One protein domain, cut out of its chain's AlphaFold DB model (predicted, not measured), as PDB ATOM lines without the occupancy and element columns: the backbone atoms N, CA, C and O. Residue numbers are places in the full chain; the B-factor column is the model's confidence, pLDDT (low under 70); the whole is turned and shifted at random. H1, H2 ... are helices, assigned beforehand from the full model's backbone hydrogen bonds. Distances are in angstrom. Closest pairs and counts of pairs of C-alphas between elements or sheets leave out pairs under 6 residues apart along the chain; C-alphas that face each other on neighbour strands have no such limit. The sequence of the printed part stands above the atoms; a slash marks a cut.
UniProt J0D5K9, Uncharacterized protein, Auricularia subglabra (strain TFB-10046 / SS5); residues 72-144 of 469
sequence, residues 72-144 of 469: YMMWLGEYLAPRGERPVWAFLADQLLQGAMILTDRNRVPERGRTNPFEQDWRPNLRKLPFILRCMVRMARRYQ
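Overview. This is residues 72 to 144 of the 469 residues of an uncharacterized protein of Auricularia subglabra (strain TFB-10046 / SS5) (UniProt J0D5K9). Three helices, H1, H2 and H4, stand about perpendicular to one another in a loose cluster toward one end of the domain, with H1 packed on H4 and H2 near both. The short helix H3 sits away from them at the other end, and a long loop, residues 109 to 130, folds back from H3 to H4. The printed part has 73 residues, with four named helices in the order H1, H2, H3, H4 and no named strand; the class is all helix, and the helices hold 39 of the residues. The whole is compact, with a radius of gyration of the C-alphas of 11.7 A, and its C-alphas span 32 by 26 by 21 A.

Along the chain. H1 runs from residue 72 to 80 and is 12.2 A long from first to last C-alpha; it begins at C-alpha 72, at (30.681, -6.519, -51.908). H2 holds residues 88 to 99 and is 17.7 A long, beginning at C-alpha 88, at (29.778, -7.509, -35.071). H3 is short, residues 103 to 108, 8.8 A from first to last C-alpha. H4 holds residues 131 to 142, is 16.2 A long and ends at C-alpha 142, at (31.861, -15.393, -59.422).

Arrangement. H1 and H4 touch, with 10 pairs of C-alphas within 8 A; their closest C-alphas are those of Tyr 72 and Met 136, 5.7 A apart. Their lines are about perpendicular, at 89 degrees. H1 and H2 are close but not clearly touching, about perpendicular at 90 degrees, and their closest C-alphas, those of Tyr 79 and Ala 90, are 5.2 A apart. H2 and H4 are also close but not clearly touching, about perpendicular at 77 degrees, with the C-alphas of Ala 93 and Leu 133 the closest at 7.4 A. H3 is apart from H1, H2 and H4. In H1, H3 and H4 every O i to N i+4 pair is within hydrogen-bond range; in H2 6 of 8 are.

Size, cuts and confidence. The two C-alphas farthest apart are those of Glu 85 and Thr 104, 32.4 A. The C-alphas of the first and last printed residues, Tyr 72 and Gln 144, are 14.1 A apart. The printed part has no cut. The link from H1 to H2 is short, with 7 residues, the link from H2 to H3 is tight, with 3, and the link from H3 to H4 is long, with 22. The C-alphas of that long link, residues 109 to 130, lie 5 to 16 A from the mean of all C-alphas. The mean pLDDT of the printed part is 94.8, and no printed residue is under 70.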
ATOM      1  N   TYR A  72      31.066  -5.244 -52.519       96.25
ATOM      2  CA  TYR A  72      30.681  -6.519 -51.908       96.25
ATOM      3  C   TYR A  72      31.897  -7.398 -51.591       96.25
ATOM      4  O   TYR A  72      31.842  -8.185 -50.651       96.25
ATOM      5  N   MET A  73      32.978  -7.264 -52.360       95.19
ATOM      6  CA  MET A  73      34.256  -7.920 -52.095       95.19
ATOM      7  C   MET A  73      34.934  -7.352 -50.842       95.19
ATOM      8  O   MET A  73      35.442  -8.133 -50.047       95.19
ATOM      9  N   MET A  74      34.858  -6.037 -50.603       95.12
ATOM     10  CA  MET A  74      35.332  -5.432 -49.348       95.12
ATOM     11  C   MET A  74      34.572  -5.978 -48.136       95.12
ATOM     12  O   MET A  74      35.191  -6.418 -47.175       95.12
ATOM     13  N   TRP A  75      33.237  -6.046 -48.201       96.75
ATOM     14  CA  TRP A  75      32.440  -6.657 -47.129       96.75
ATOM     15  C   TRP A  75      32.728  -8.146 -46.942       96.75
ATOM     16  O   TRP A  75      32.702  -8.645 -45.822       96.75
ATOM     17  N   LEU A  76      32.982  -8.873 -48.033       97.25
ATOM     18  CA  LEU A  76      33.423 -10.261 -47.957       97.25
ATOM     19  C   LEU A  76      34.771 -10.363 -47.238       97.25
ATOM     20  O   LEU A  76      34.890 -11.190 -46.347       97.25
ATOM     21  N   GLY A  77      35.732  -9.492 -47.549       95.88
ATOM     22  CA  GLY A  77      37.004  -9.401 -46.831       95.88
ATOM     23  C   GLY A  77      36.819  -9.142 -45.335       95.88
ATOM     24  O   GLY A  77      37.337  -9.899 -44.524       95.88
ATOM     25  N   GLU A  78      36.002  -8.154 -44.959       96.50
ATOM     26  CA  GLU A  78      35.676  -7.872 -43.548       96.50
ATOM     27  C   GLU A  78      35.010  -9.065 -42.845       96.50
ATOM     28  O   GLU A  78      35.285  -9.347 -41.681       96.50
ATOM     29  N   TYR A  79      34.132  -9.791 -43.544       97.19
ATOM     30  CA  TYR A  79      33.506 -10.996 -43.005       97.19
ATOM     31  C   TYR A  79      34.517 -12.127 -42.783       97.19
ATOM     32  O   TYR A  79      34.362 -12.875 -41.818       97.19
ATOM     33  N   LEU A  80      35.506 -12.267 -43.670       95.94
ATOM     34  CA  LEU A  80      36.539 -13.310 -43.640       95.94
ATOM     35  C   LEU A  80      37.773 -12.923 -42.809       95.94
ATOM     36  O   LEU A  80      38.708 -13.716 -42.716       95.94
ATOM     37  N   ALA A  81      37.779 -11.726 -42.219       94.50
ATOM     38  CA  ALA A  81      38.855 -11.241 -41.369       94.50
ATOM     39  C   ALA A  81      39.090 -12.165 -40.152       94.50
ATOM     40  O   ALA A  81      38.190 -12.926 -39.762       94.50
ATOM     41  N   PRO A  82      40.273 -12.093 -39.514       91.81
ATOM     42  CA  PRO A  82      40.546 -12.796 -38.264       91.81
ATOM     43  C   PRO A  82      39.461 -12.536 -37.222       91.81
ATOM     44  O   PRO A  82      38.919 -11.435 -37.132       91.81
ATOM     45  N   ARG A  83      39.154 -13.523 -36.373       90.50
ATOM     46  CA  ARG A  83      38.035 -13.432 -35.412       90.50
ATOM     47  C   ARG A  83      38.080 -12.178 -34.525       90.50
ATOM     48  O   ARG A  83      37.015 -11.680 -34.173       90.50
ATOM     49  N   GLY A  84      39.272 -11.688 -34.173       92.62
ATOM     50  CA  GLY A  84      39.459 -10.464 -33.381       92.62
ATOM     51  C   GLY A  84      39.178  -9.158 -34.136       92.62
ATOM     52  O   GLY A  84      38.897  -8.145 -33.506       92.62
ATOM     53  N   GLU A  85      39.201  -9.190 -35.467       95.44
ATOM     54  CA  GLU A  85      39.005  -8.033 -36.348       95.44
ATOM     55  C   GLU A  85      37.625  -8.026 -37.021       95.44
ATOM     56  O   GLU A  85      37.205  -7.013 -37.586       95.44
ATOM     57  N   ARG A  86      36.887  -9.146 -36.957       96.00
ATOM     58  CA  ARG A  86      35.564  -9.264 -37.581       96.00
ATOM     59  C   ARG A  86      34.577  -8.258 -36.983       96.00
ATOM     60  O   ARG A  86      34.398  -8.205 -35.762       96.00
ATOM     61  N   PRO A  87      33.834  -7.522 -37.824       97.00
ATOM     62  CA  PRO A  87      32.783  -6.641 -37.342       97.00
ATOM     63  C   PRO A  87      31.624  -7.449 -36.739       97.00
ATOM     64  O   PRO A  87      31.342  -8.576 -37.146       97.00
ATOM     65  N   VAL A  88      30.880  -6.845 -35.807       97.19
ATOM     66  CA  VAL A  88      29.778  -7.509 -35.071       97.19
ATOM     67  C   VAL A  88      28.748  -8.159 -36.004       97.19
ATOM     68  O   VAL A  88      28.236  -9.243 -35.720       97.19
ATOM     69  N   TRP A  89      28.455  -7.529 -37.145       96.81
ATOM     70  CA  TRP A  89      27.492  -8.056 -38.112       96.81
ATOM     71  C   TRP A  89      27.930  -9.394 -38.729       96.81
ATOM     72  O   TRP A  89      27.066 -10.166 -39.146       96.81
ATOM     73  N   ALA A  90      29.232  -9.700 -38.764       97.50
ATOM     74  CA  ALA A  90      29.754 -10.938 -39.334       97.50
ATOM     75  C   ALA A  90      29.336 -12.165 -38.505       97.50
ATOM     76  O   ALA A  90      28.932 -13.179 -39.067       97.50
ATOM     77  N   PHE A  91      29.289 -12.041 -37.175       96.50
ATOM     78  CA  PHE A  91      28.798 -13.105 -36.289       96.50
ATOM     79  C   PHE A  91      27.298 -13.376 -36.473       96.50
ATOM     80  O   PHE A  91      26.851 -14.522 -36.426       96.50
ATOM     81  N   LEU A  92      26.502 -12.332 -36.736       97.38
ATOM     82  CA  LEU A  92      25.097 -12.499 -37.118       97.38
ATOM     83  C   LEU A  92      24.978 -13.154 -38.503       97.38
ATOM     84  O   LEU A  92      24.111 -14.003 -38.720       97.38
ATOM     85  N   ALA A  93      25.847 -12.771 -39.440       97.69
ATOM     86  CA  ALA A  93      25.890 -13.359 -40.769       97.69
ATOM     87  C   ALA A  93      26.197 -14.865 -40.726       97.69
ATOM     88  O   ALA A  93      25.529 -15.603 -41.449       97.69
ATOM     89  N   ASP A  94      27.094 -15.327 -39.845       96.88
ATOM     90  CA  ASP A  94      27.369 -16.758 -39.631       96.88
ATOM     91  C   ASP A  94      26.072 -17.523 -39.330       96.88
ATOM     92  O   ASP A  94      25.727 -18.486 -40.017       96.88
ATOM     93  N   GLN A  95      25.281 -17.034 -38.368       97.06
ATOM     94  CA  GLN A  95      24.015 -17.657 -37.968       97.06
ATOM     95  C   GLN A  95      22.980 -17.662 -39.103       97.06
ATOM     96  O   GLN A  95      22.285 -18.656 -39.325       97.06
ATOM     97  N   LEU A  96      22.890 -16.567 -39.867       97.75
ATOM     98  CA  LEU A  96      21.988 -16.478 -41.018       97.75
ATOM     99  C   LEU A  96      22.398 -17.431 -42.147       97.75
ATOM    100  O   LEU A  96      21.532 -18.041 -42.779       97.75
ATOM    101  N   LEU A  97      23.699 -17.580 -42.403       97.50
ATOM    102  CA  LEU A  97      24.232 -18.503 -43.403       97.50
ATOM    103  C   LEU A  97      23.982 -19.959 -42.996       97.50
ATOM    104  O   LEU A  97      23.468 -20.730 -43.810       97.50
ATOM    105  N   GLN A  98      24.251 -20.307 -41.735       96.31
ATOM    106  CA  GLN A  98      23.984 -21.633 -41.168       96.31
ATOM    107  C   GLN A  98      22.485 -21.972 -41.205       96.31
ATOM    108  O   GLN A  98      22.095 -23.045 -41.668       96.31
ATOM    109  N   GLY A  99      21.616 -21.036 -40.809       96.06
ATOM    110  CA  GLY A  99      20.160 -21.207 -40.867       96.06
ATOM    111  C   GLY A  99      19.603 -21.309 -42.294       96.06
ATOM    112  O   GLY A  99      18.554 -21.921 -42.525       96.06
ATOM    113  N   ALA A 100      20.312 -20.747 -43.275       97.25
ATOM    114  CA  ALA A 100      19.952 -20.822 -44.685       97.25
ATOM    115  C   ALA A 100      20.506 -22.062 -45.408       97.25
ATOM    116  O   ALA A 100      20.213 -22.211 -46.593       97.25
ATOM    117  N   MET A 101      21.261 -22.950 -44.756       96.31
ATOM    118  CA  MET A 101      21.842 -24.155 -45.367       96.31
ATOM    119  C   MET A 101      20.802 -24.997 -46.133       96.31
ATOM    120  O   MET A 101      19.657 -25.166 -45.695       96.31
ATOM    121  N   ILE A 102      21.178 -25.523 -47.305       95.31
ATOM    122  CA  ILE A 102      20.296 -26.413 -48.075       95.31
ATOM    123  C   ILE A 102      20.099 -27.757 -47.361       95.31
ATOM    124  O   ILE A 102      20.969 -28.229 -46.634       95.31
ATOM    125  N   LEU A 103      18.942 -28.391 -47.576       91.62
ATOM    126  CA  LEU A 103      18.555 -29.605 -46.849       91.62
ATOM    127  C   LEU A 103      19.529 -30.773 -47.068       91.62
ATOM    128  O   LEU A 103      19.818 -31.512 -46.130       91.62
ATOM    129  N   THR A 104      20.051 -30.916 -48.288       90.38
ATOM    130  CA  THR A 104      21.024 -31.961 -48.642       90.38
ATOM    131  C   THR A 104      22.290 -31.848 -47.797       90.38
ATOM    132  O   THR A 104      22.720 -32.833 -47.204       90.38
ATOM    133  N   ASP A 105      22.832 -30.637 -47.663       91.44
ATOM    134  CA  ASP A 105      24.039 -30.392 -46.876       91.44
ATOM    135  C   ASP A 105      23.752 -30.461 -45.377       91.44
ATOM    136  O   ASP A 105      24.562 -30.998 -44.627       91.44
ATOM    137  N   ARG A 106      22.574 -30.006 -44.931       90.44
ATOM    138  CA  ARG A 106      22.157 -30.070 -43.521       90.44
ATOM    139  C   ARG A 106      22.161 -31.500 -42.976       90.44
ATOM    140  O   ARG A 106      22.492 -31.708 -41.812       90.44
ATOM    141  N   ASN A 107      21.805 -32.471 -43.814       88.38
ATOM    142  CA  ASN A 107      21.833 -33.889 -43.457       88.38
ATOM    143  C   ASN A 107      23.242 -34.488 -43.490       88.38
ATOM    144  O   ASN A 107      23.466 -35.519 -42.857       88.38
ATOM    145  N   ARG A 108      24.172 -33.885 -44.239       88.75
ATOM    146  CA  ARG A 108      25.571 -34.318 -44.343       88.75
ATOM    147  C   ARG A 108      26.392 -33.783 -43.170       88.75
ATOM    148  O   ARG A 108      27.004 -34.576 -42.461       88.75
ATOM    149  N   VAL A 109      26.329 -32.475 -42.933       91.56
ATOM    150  CA  VAL A 109      27.177 -31.748 -41.980       91.56
ATOM    151  C   VAL A 109      26.482 -31.635 -40.613       91.56
ATOM    152  O   VAL A 109      25.412 -31.008 -40.527       91.56
ATOM    153  N   PRO A 110      27.058 -32.214 -39.539       90.25
ATOM    154  CA  PRO A 110      26.554 -32.065 -38.173       90.25
ATOM    155  C   PRO A 110      26.469 -30.598 -37.750       90.25
ATOM    156  O   PRO A 110      27.265 -29.778 -38.188       90.25
ATOM    157  N   GLU A 111      25.531 -30.258 -36.866       90.38
ATOM    158  CA  GLU A 111      25.303 -28.866 -36.447       90.38
ATOM    159  C   GLU A 111      26.534 -28.208 -35.815       90.38
ATOM    160  O   GLU A 111      26.854 -27.078 -36.165       90.38
ATOM    161  N   ARG A 112      27.275 -28.947 -34.980       89.88
ATOM    162  CA  ARG A 112      28.530 -28.483 -34.363       89.88
ATOM    163  C   ARG A 112      29.634 -28.183 -35.379       89.88
ATOM    164  O   ARG A 112      30.511 -27.380 -35.101       89.88
ATOM    165  N   GLY A 113      29.575 -28.827 -36.543       89.44
ATOM    166  CA  GLY A 113      30.559 -28.694 -37.609       89.44
ATOM    167  C   GLY A 113      30.241 -27.603 -38.629       89.44
ATOM    168  O   GLY A 113      31.015 -27.410 -39.557       89.44
ATOM    169  N   ARG A 114      29.105 -26.905 -38.509       93.56
ATOM    170  CA  ARG A 114      28.718 -25.839 -39.445       93.56
ATOM    171  C   ARG A 114      29.364 -24.539 -38.996       93.56
ATOM    172  O   ARG A 114      28.861 -23.896 -38.082       93.56
ATOM    173  N   THR A 115      30.454 -24.146 -39.637       91.94
ATOM    174  CA  THR A 115      31.128 -22.879 -39.342       91.94
ATOM    175  C   THR A 115      30.785 -21.860 -40.420       91.94
ATOM    176  O   THR A 115      29.770 -21.166 -40.317       91.94
ATOM    177  N   ASN A 116      31.587 -21.817 -41.477       93.62
ATOM    178  CA  ASN A 116      31.593 -20.795 -42.505       93.62
ATOM    179  C   ASN A 116      31.454 -21.454 -43.894       93.62
ATOM    180  O   ASN A 116      32.289 -22.284 -44.257       93.62
ATOM    181  N   PRO A 117      30.453 -21.081 -44.716       95.50
ATOM    182  CA  PRO A 117      30.280 -21.659 -46.056       95.50
ATOM    183  C   PRO A 117      31.381 -21.284 -47.054       95.50
ATOM    184  O   PRO A 117      31.357 -21.768 -48.181       95.50
ATOM    185  N   PHE A 118      32.279 -20.363 -46.702       95.44
ATOM    186  CA  PHE A 118      33.431 -20.012 -47.534       95.44
ATOM    187  C   PHE A 118      34.676 -20.853 -47.212       95.44
ATOM    188  O   PHE A 118      35.581 -20.912 -48.035       95.44
ATOM    189  N   GLU A 119      34.701 -21.522 -46.055       93.00
ATOM    190  CA  GLU A 119      35.761 -22.468 -45.647       93.00
ATOM    191  C   GLU A 119      35.379 -23.908 -45.980       93.00
ATOM    192  O   GLU A 119      36.231 -24.779 -46.120       93.00
ATOM    193  N   GLN A 120      34.077 -24.163 -46.080       93.50
ATOM    194  CA  GLN A 120      33.497 -25.491 -46.136       93.50
ATOM    195  C   GLN A 120      32.714 -25.684 -47.439       93.50
ATOM    196  O   GLN A 120      32.014 -24.779 -47.892       93.50
ATOM    197  N   ASP A 121      32.747 -26.888 -48.010       92.12
ATOM    198  CA  ASP A 121      31.988 -27.251 -49.214       92.12
ATOM    199  C   ASP A 121      30.501 -27.491 -48.902       92.12
ATOM    200  O   ASP A 121      29.955 -28.571 -49.108       92.12
ATOM    201  N   TRP A 122      29.794 -26.493 -48.376       93.75
ATOM    202  CA  TRP A 122      28.334 -26.516 -48.305       93.75
ATOM    203  C   TRP A 122      27.731 -25.199 -48.765       93.75
ATOM    204  O   TRP A 122      28.364 -24.146 -48.786       93.75
ATOM    205  N   ARG A 123      26.467 -25.250 -49.195       94.50
ATOM    206  CA  ARG A 123      25.845 -24.129 -49.902       94.50
ATOM    207  C   ARG A 123      24.645 -23.576 -49.135       94.50
ATOM    208  O   ARG A 123      23.696 -24.309 -48.849       94.50
ATOM    209  N   PRO A 124      24.602 -22.259 -48.868       97.12
ATOM    210  CA  PRO A 124      23.397 -21.637 -48.347       97.12
ATOM    211  C   PRO A 124      22.355 -21.443 -49.458       97.12
ATOM    212  O   PRO A 124      22.665 -21.205 -50.632       97.12
ATOM    213  N   ASN A 125      21.082 -21.490 -49.076       97.44
ATOM    214  CA  ASN A 125      19.952 -21.152 -49.923       97.44
ATOM    215  C   ASN A 125      19.857 -19.631 -50.089       97.44
ATOM    216  O   ASN A 125      19.318 -18.913 -49.245       97.44
ATOM    217  N   LEU A 126      20.307 -19.152 -51.248       96.88
ATOM    218  CA  LEU A 126      20.343 -17.733 -51.603       96.88
ATOM    219  C   LEU A 126      18.992 -17.008 -51.487       96.88
ATOM    220  O   LEU A 126      18.981 -15.789 -51.326       96.88
ATOM    221  N   ARG A 127      17.858 -17.717 -51.583       97.12
ATOM    222  CA  ARG A 127      16.518 -17.110 -51.477       97.12
ATOM    223  C   ARG A 127      16.155 -16.739 -50.039       97.12
ATOM    224  O   ARG A 127      15.387 -15.805 -49.852       97.12
ATOM    225  N   LYS A 128      16.706 -17.455 -49.054       97.12
ATOM    226  CA  LYS A 128      16.485 -17.203 -47.621       97.12
ATOM    227  C   LYS A 128      17.421 -16.136 -47.054       97.12
ATOM    228  O   LYS A 128      17.165 -15.616 -45.977       97.12
ATOM    229  N   LEU A 129      18.493 -15.810 -47.777       97.50
ATOM    230  CA  LEU A 129      19.471 -14.824 -47.337       97.50
ATOM    231  C   LEU A 129      19.003 -13.385 -47.600       97.50
ATOM    232  O   LEU A 129      18.451 -13.105 -48.680       97.50
ATOM    233  N   PRO A 130      19.316 -12.449 -46.684       96.94
ATOM    234  CA  PRO A 130      19.264 -11.019 -46.951       96.94
ATOM    235  C   PRO A 130      20.045 -10.639 -48.212       96.94
ATOM    236  O   PRO A 130      20.959 -11.346 -48.646       96.94
ATOM    237  N   PHE A 131      19.681  -9.502 -48.804       95.50
ATOM    238  CA  PHE A 131      20.244  -9.044 -50.073       95.50
ATOM    239  C   PHE A 131      21.781  -8.981 -50.063       95.50
ATOM    240  O   PHE A 131      22.406  -9.517 -50.975       95.50
ATOM    241  N   ILE A 132      22.379  -8.411 -49.012       96.00
ATOM    242  CA  ILE A 132      23.834  -8.240 -48.887       96.00
ATOM    243  C   ILE A 132      24.565  -9.589 -48.864       96.00
ATOM    244  O   ILE A 132      25.416  -9.834 -49.717       96.00
ATOM    245  N   LEU A 133      24.175 -10.508 -47.973       97.44
ATOM    246  CA  LEU A 133      24.794 -11.839 -47.880       97.44
ATOM    247  C   LEU A 133      24.638 -12.628 -49.182       97.44
ATOM    248  O   LEU A 133      25.548 -13.327 -49.625       97.44
ATOM    249  N   ARG A 134      23.493 -12.478 -49.854       97.62
ATOM    250  CA  ARG A 134      23.267 -13.074 -51.172       97.62
ATOM    251  C   ARG A 134      24.244 -12.538 -52.218       97.62
ATOM    252  O   ARG A 134      24.699 -13.315 -53.056       97.62
ATOM    253  N   CYS A 135      24.537 -11.241 -52.201       96.75
ATOM    254  CA  CYS A 135      25.535 -10.632 -53.074       96.75
ATOM    255  C   CYS A 135      26.944 -11.128 -52.734       96.75
ATOM    256  O   CYS A 135      27.627 -11.575 -53.649       96.75
ATOM    257  N   MET A 136      27.329 -11.177 -51.455       97.38
ATOM    258  CA  MET A 136      28.628 -11.713 -51.019       97.38
ATOM    259  C   MET A 136      28.843 -13.156 -51.492       97.38
ATOM    260  O   MET A 136      29.840 -13.441 -52.147       97.38
ATOM    261  N   VAL A 137      27.869 -14.054 -51.280       97.12
ATOM    262  CA  VAL A 137      27.977 -15.455 -51.737       97.12
ATOM    263  C   VAL A 137      28.071 -15.550 -53.265       97.12
ATOM    264  O   VAL A 137      28.786 -16.398 -53.798       97.12
ATOM    265  N   ARG A 138      27.367 -14.682 -54.002       96.31
ATOM    266  CA  ARG A 138      27.489 -14.624 -55.469       96.31
ATOM    267  C   ARG A 138      28.850 -14.103 -55.910       96.31
ATOM    268  O   ARG A 138      29.359 -14.611 -56.903       96.31
ATOM    269  N   MET A 139      29.414 -13.119 -55.214       95.75
ATOM    270  CA  MET A 139      30.737 -12.576 -55.516       95.75
ATOM    271  C   MET A 139      31.828 -13.592 -55.246       95.75
ATOM    272  O   MET A 139      32.594 -13.870 -56.161       95.75
ATOM    273  N   ALA A 140      31.813 -14.229 -54.076       95.38
ATOM    274  CA  ALA A 140      32.723 -15.322 -53.758       95.38
ATOM    275  C   ALA A 140      32.719 -16.388 -54.865       95.38
ATOM    276  O   ALA A 140      33.763 -16.757 -55.373       95.38
ATOM    277  N   ARG A 141      31.541 -16.815 -55.344       94.19
ATOM    278  CA  ARG A 141      31.456 -17.792 -56.447       94.19
ATOM    279  C   ARG A 141      31.924 -17.245 -57.791       94.19
ATOM    280  O   ARG A 141      32.590 -17.953 -58.535       94.19
ATOM    281  N   ARG A 142      31.534 -16.015 -58.131       93.25
ATOM    282  CA  ARG A 142      31.861 -15.393 -59.422       93.25
ATOM    283  C   ARG A 142      33.361 -15.184 -59.583       93.25
ATOM    284  O   ARG A 142      33.867 -15.382 -60.677       93.25
ATOM    285  N   TYR A 143      34.023 -14.781 -58.507       91.38
ATOM    286  CA  TYR A 143      35.464 -14.573 -58.457       91.38
ATOM    287  C   TYR A 143      36.202 -15.785 -57.889       91.38
ATOM    288  O   TYR A 143      37.346 -15.634 -57.494       91.38
ATOM    289  N   GLN A 144      35.564 -16.961 -57.833       90.19
ATOM    290  CA  GLN A 144      36.196 -18.218 -57.421       90.19
ATOM    291  C   GLN A 144      37.033 -18.071 -56.141       90.19
ATOM    292  O   GLN A 144      38.215 -18.396 -56.117       90.19
TER     293      GLN A 144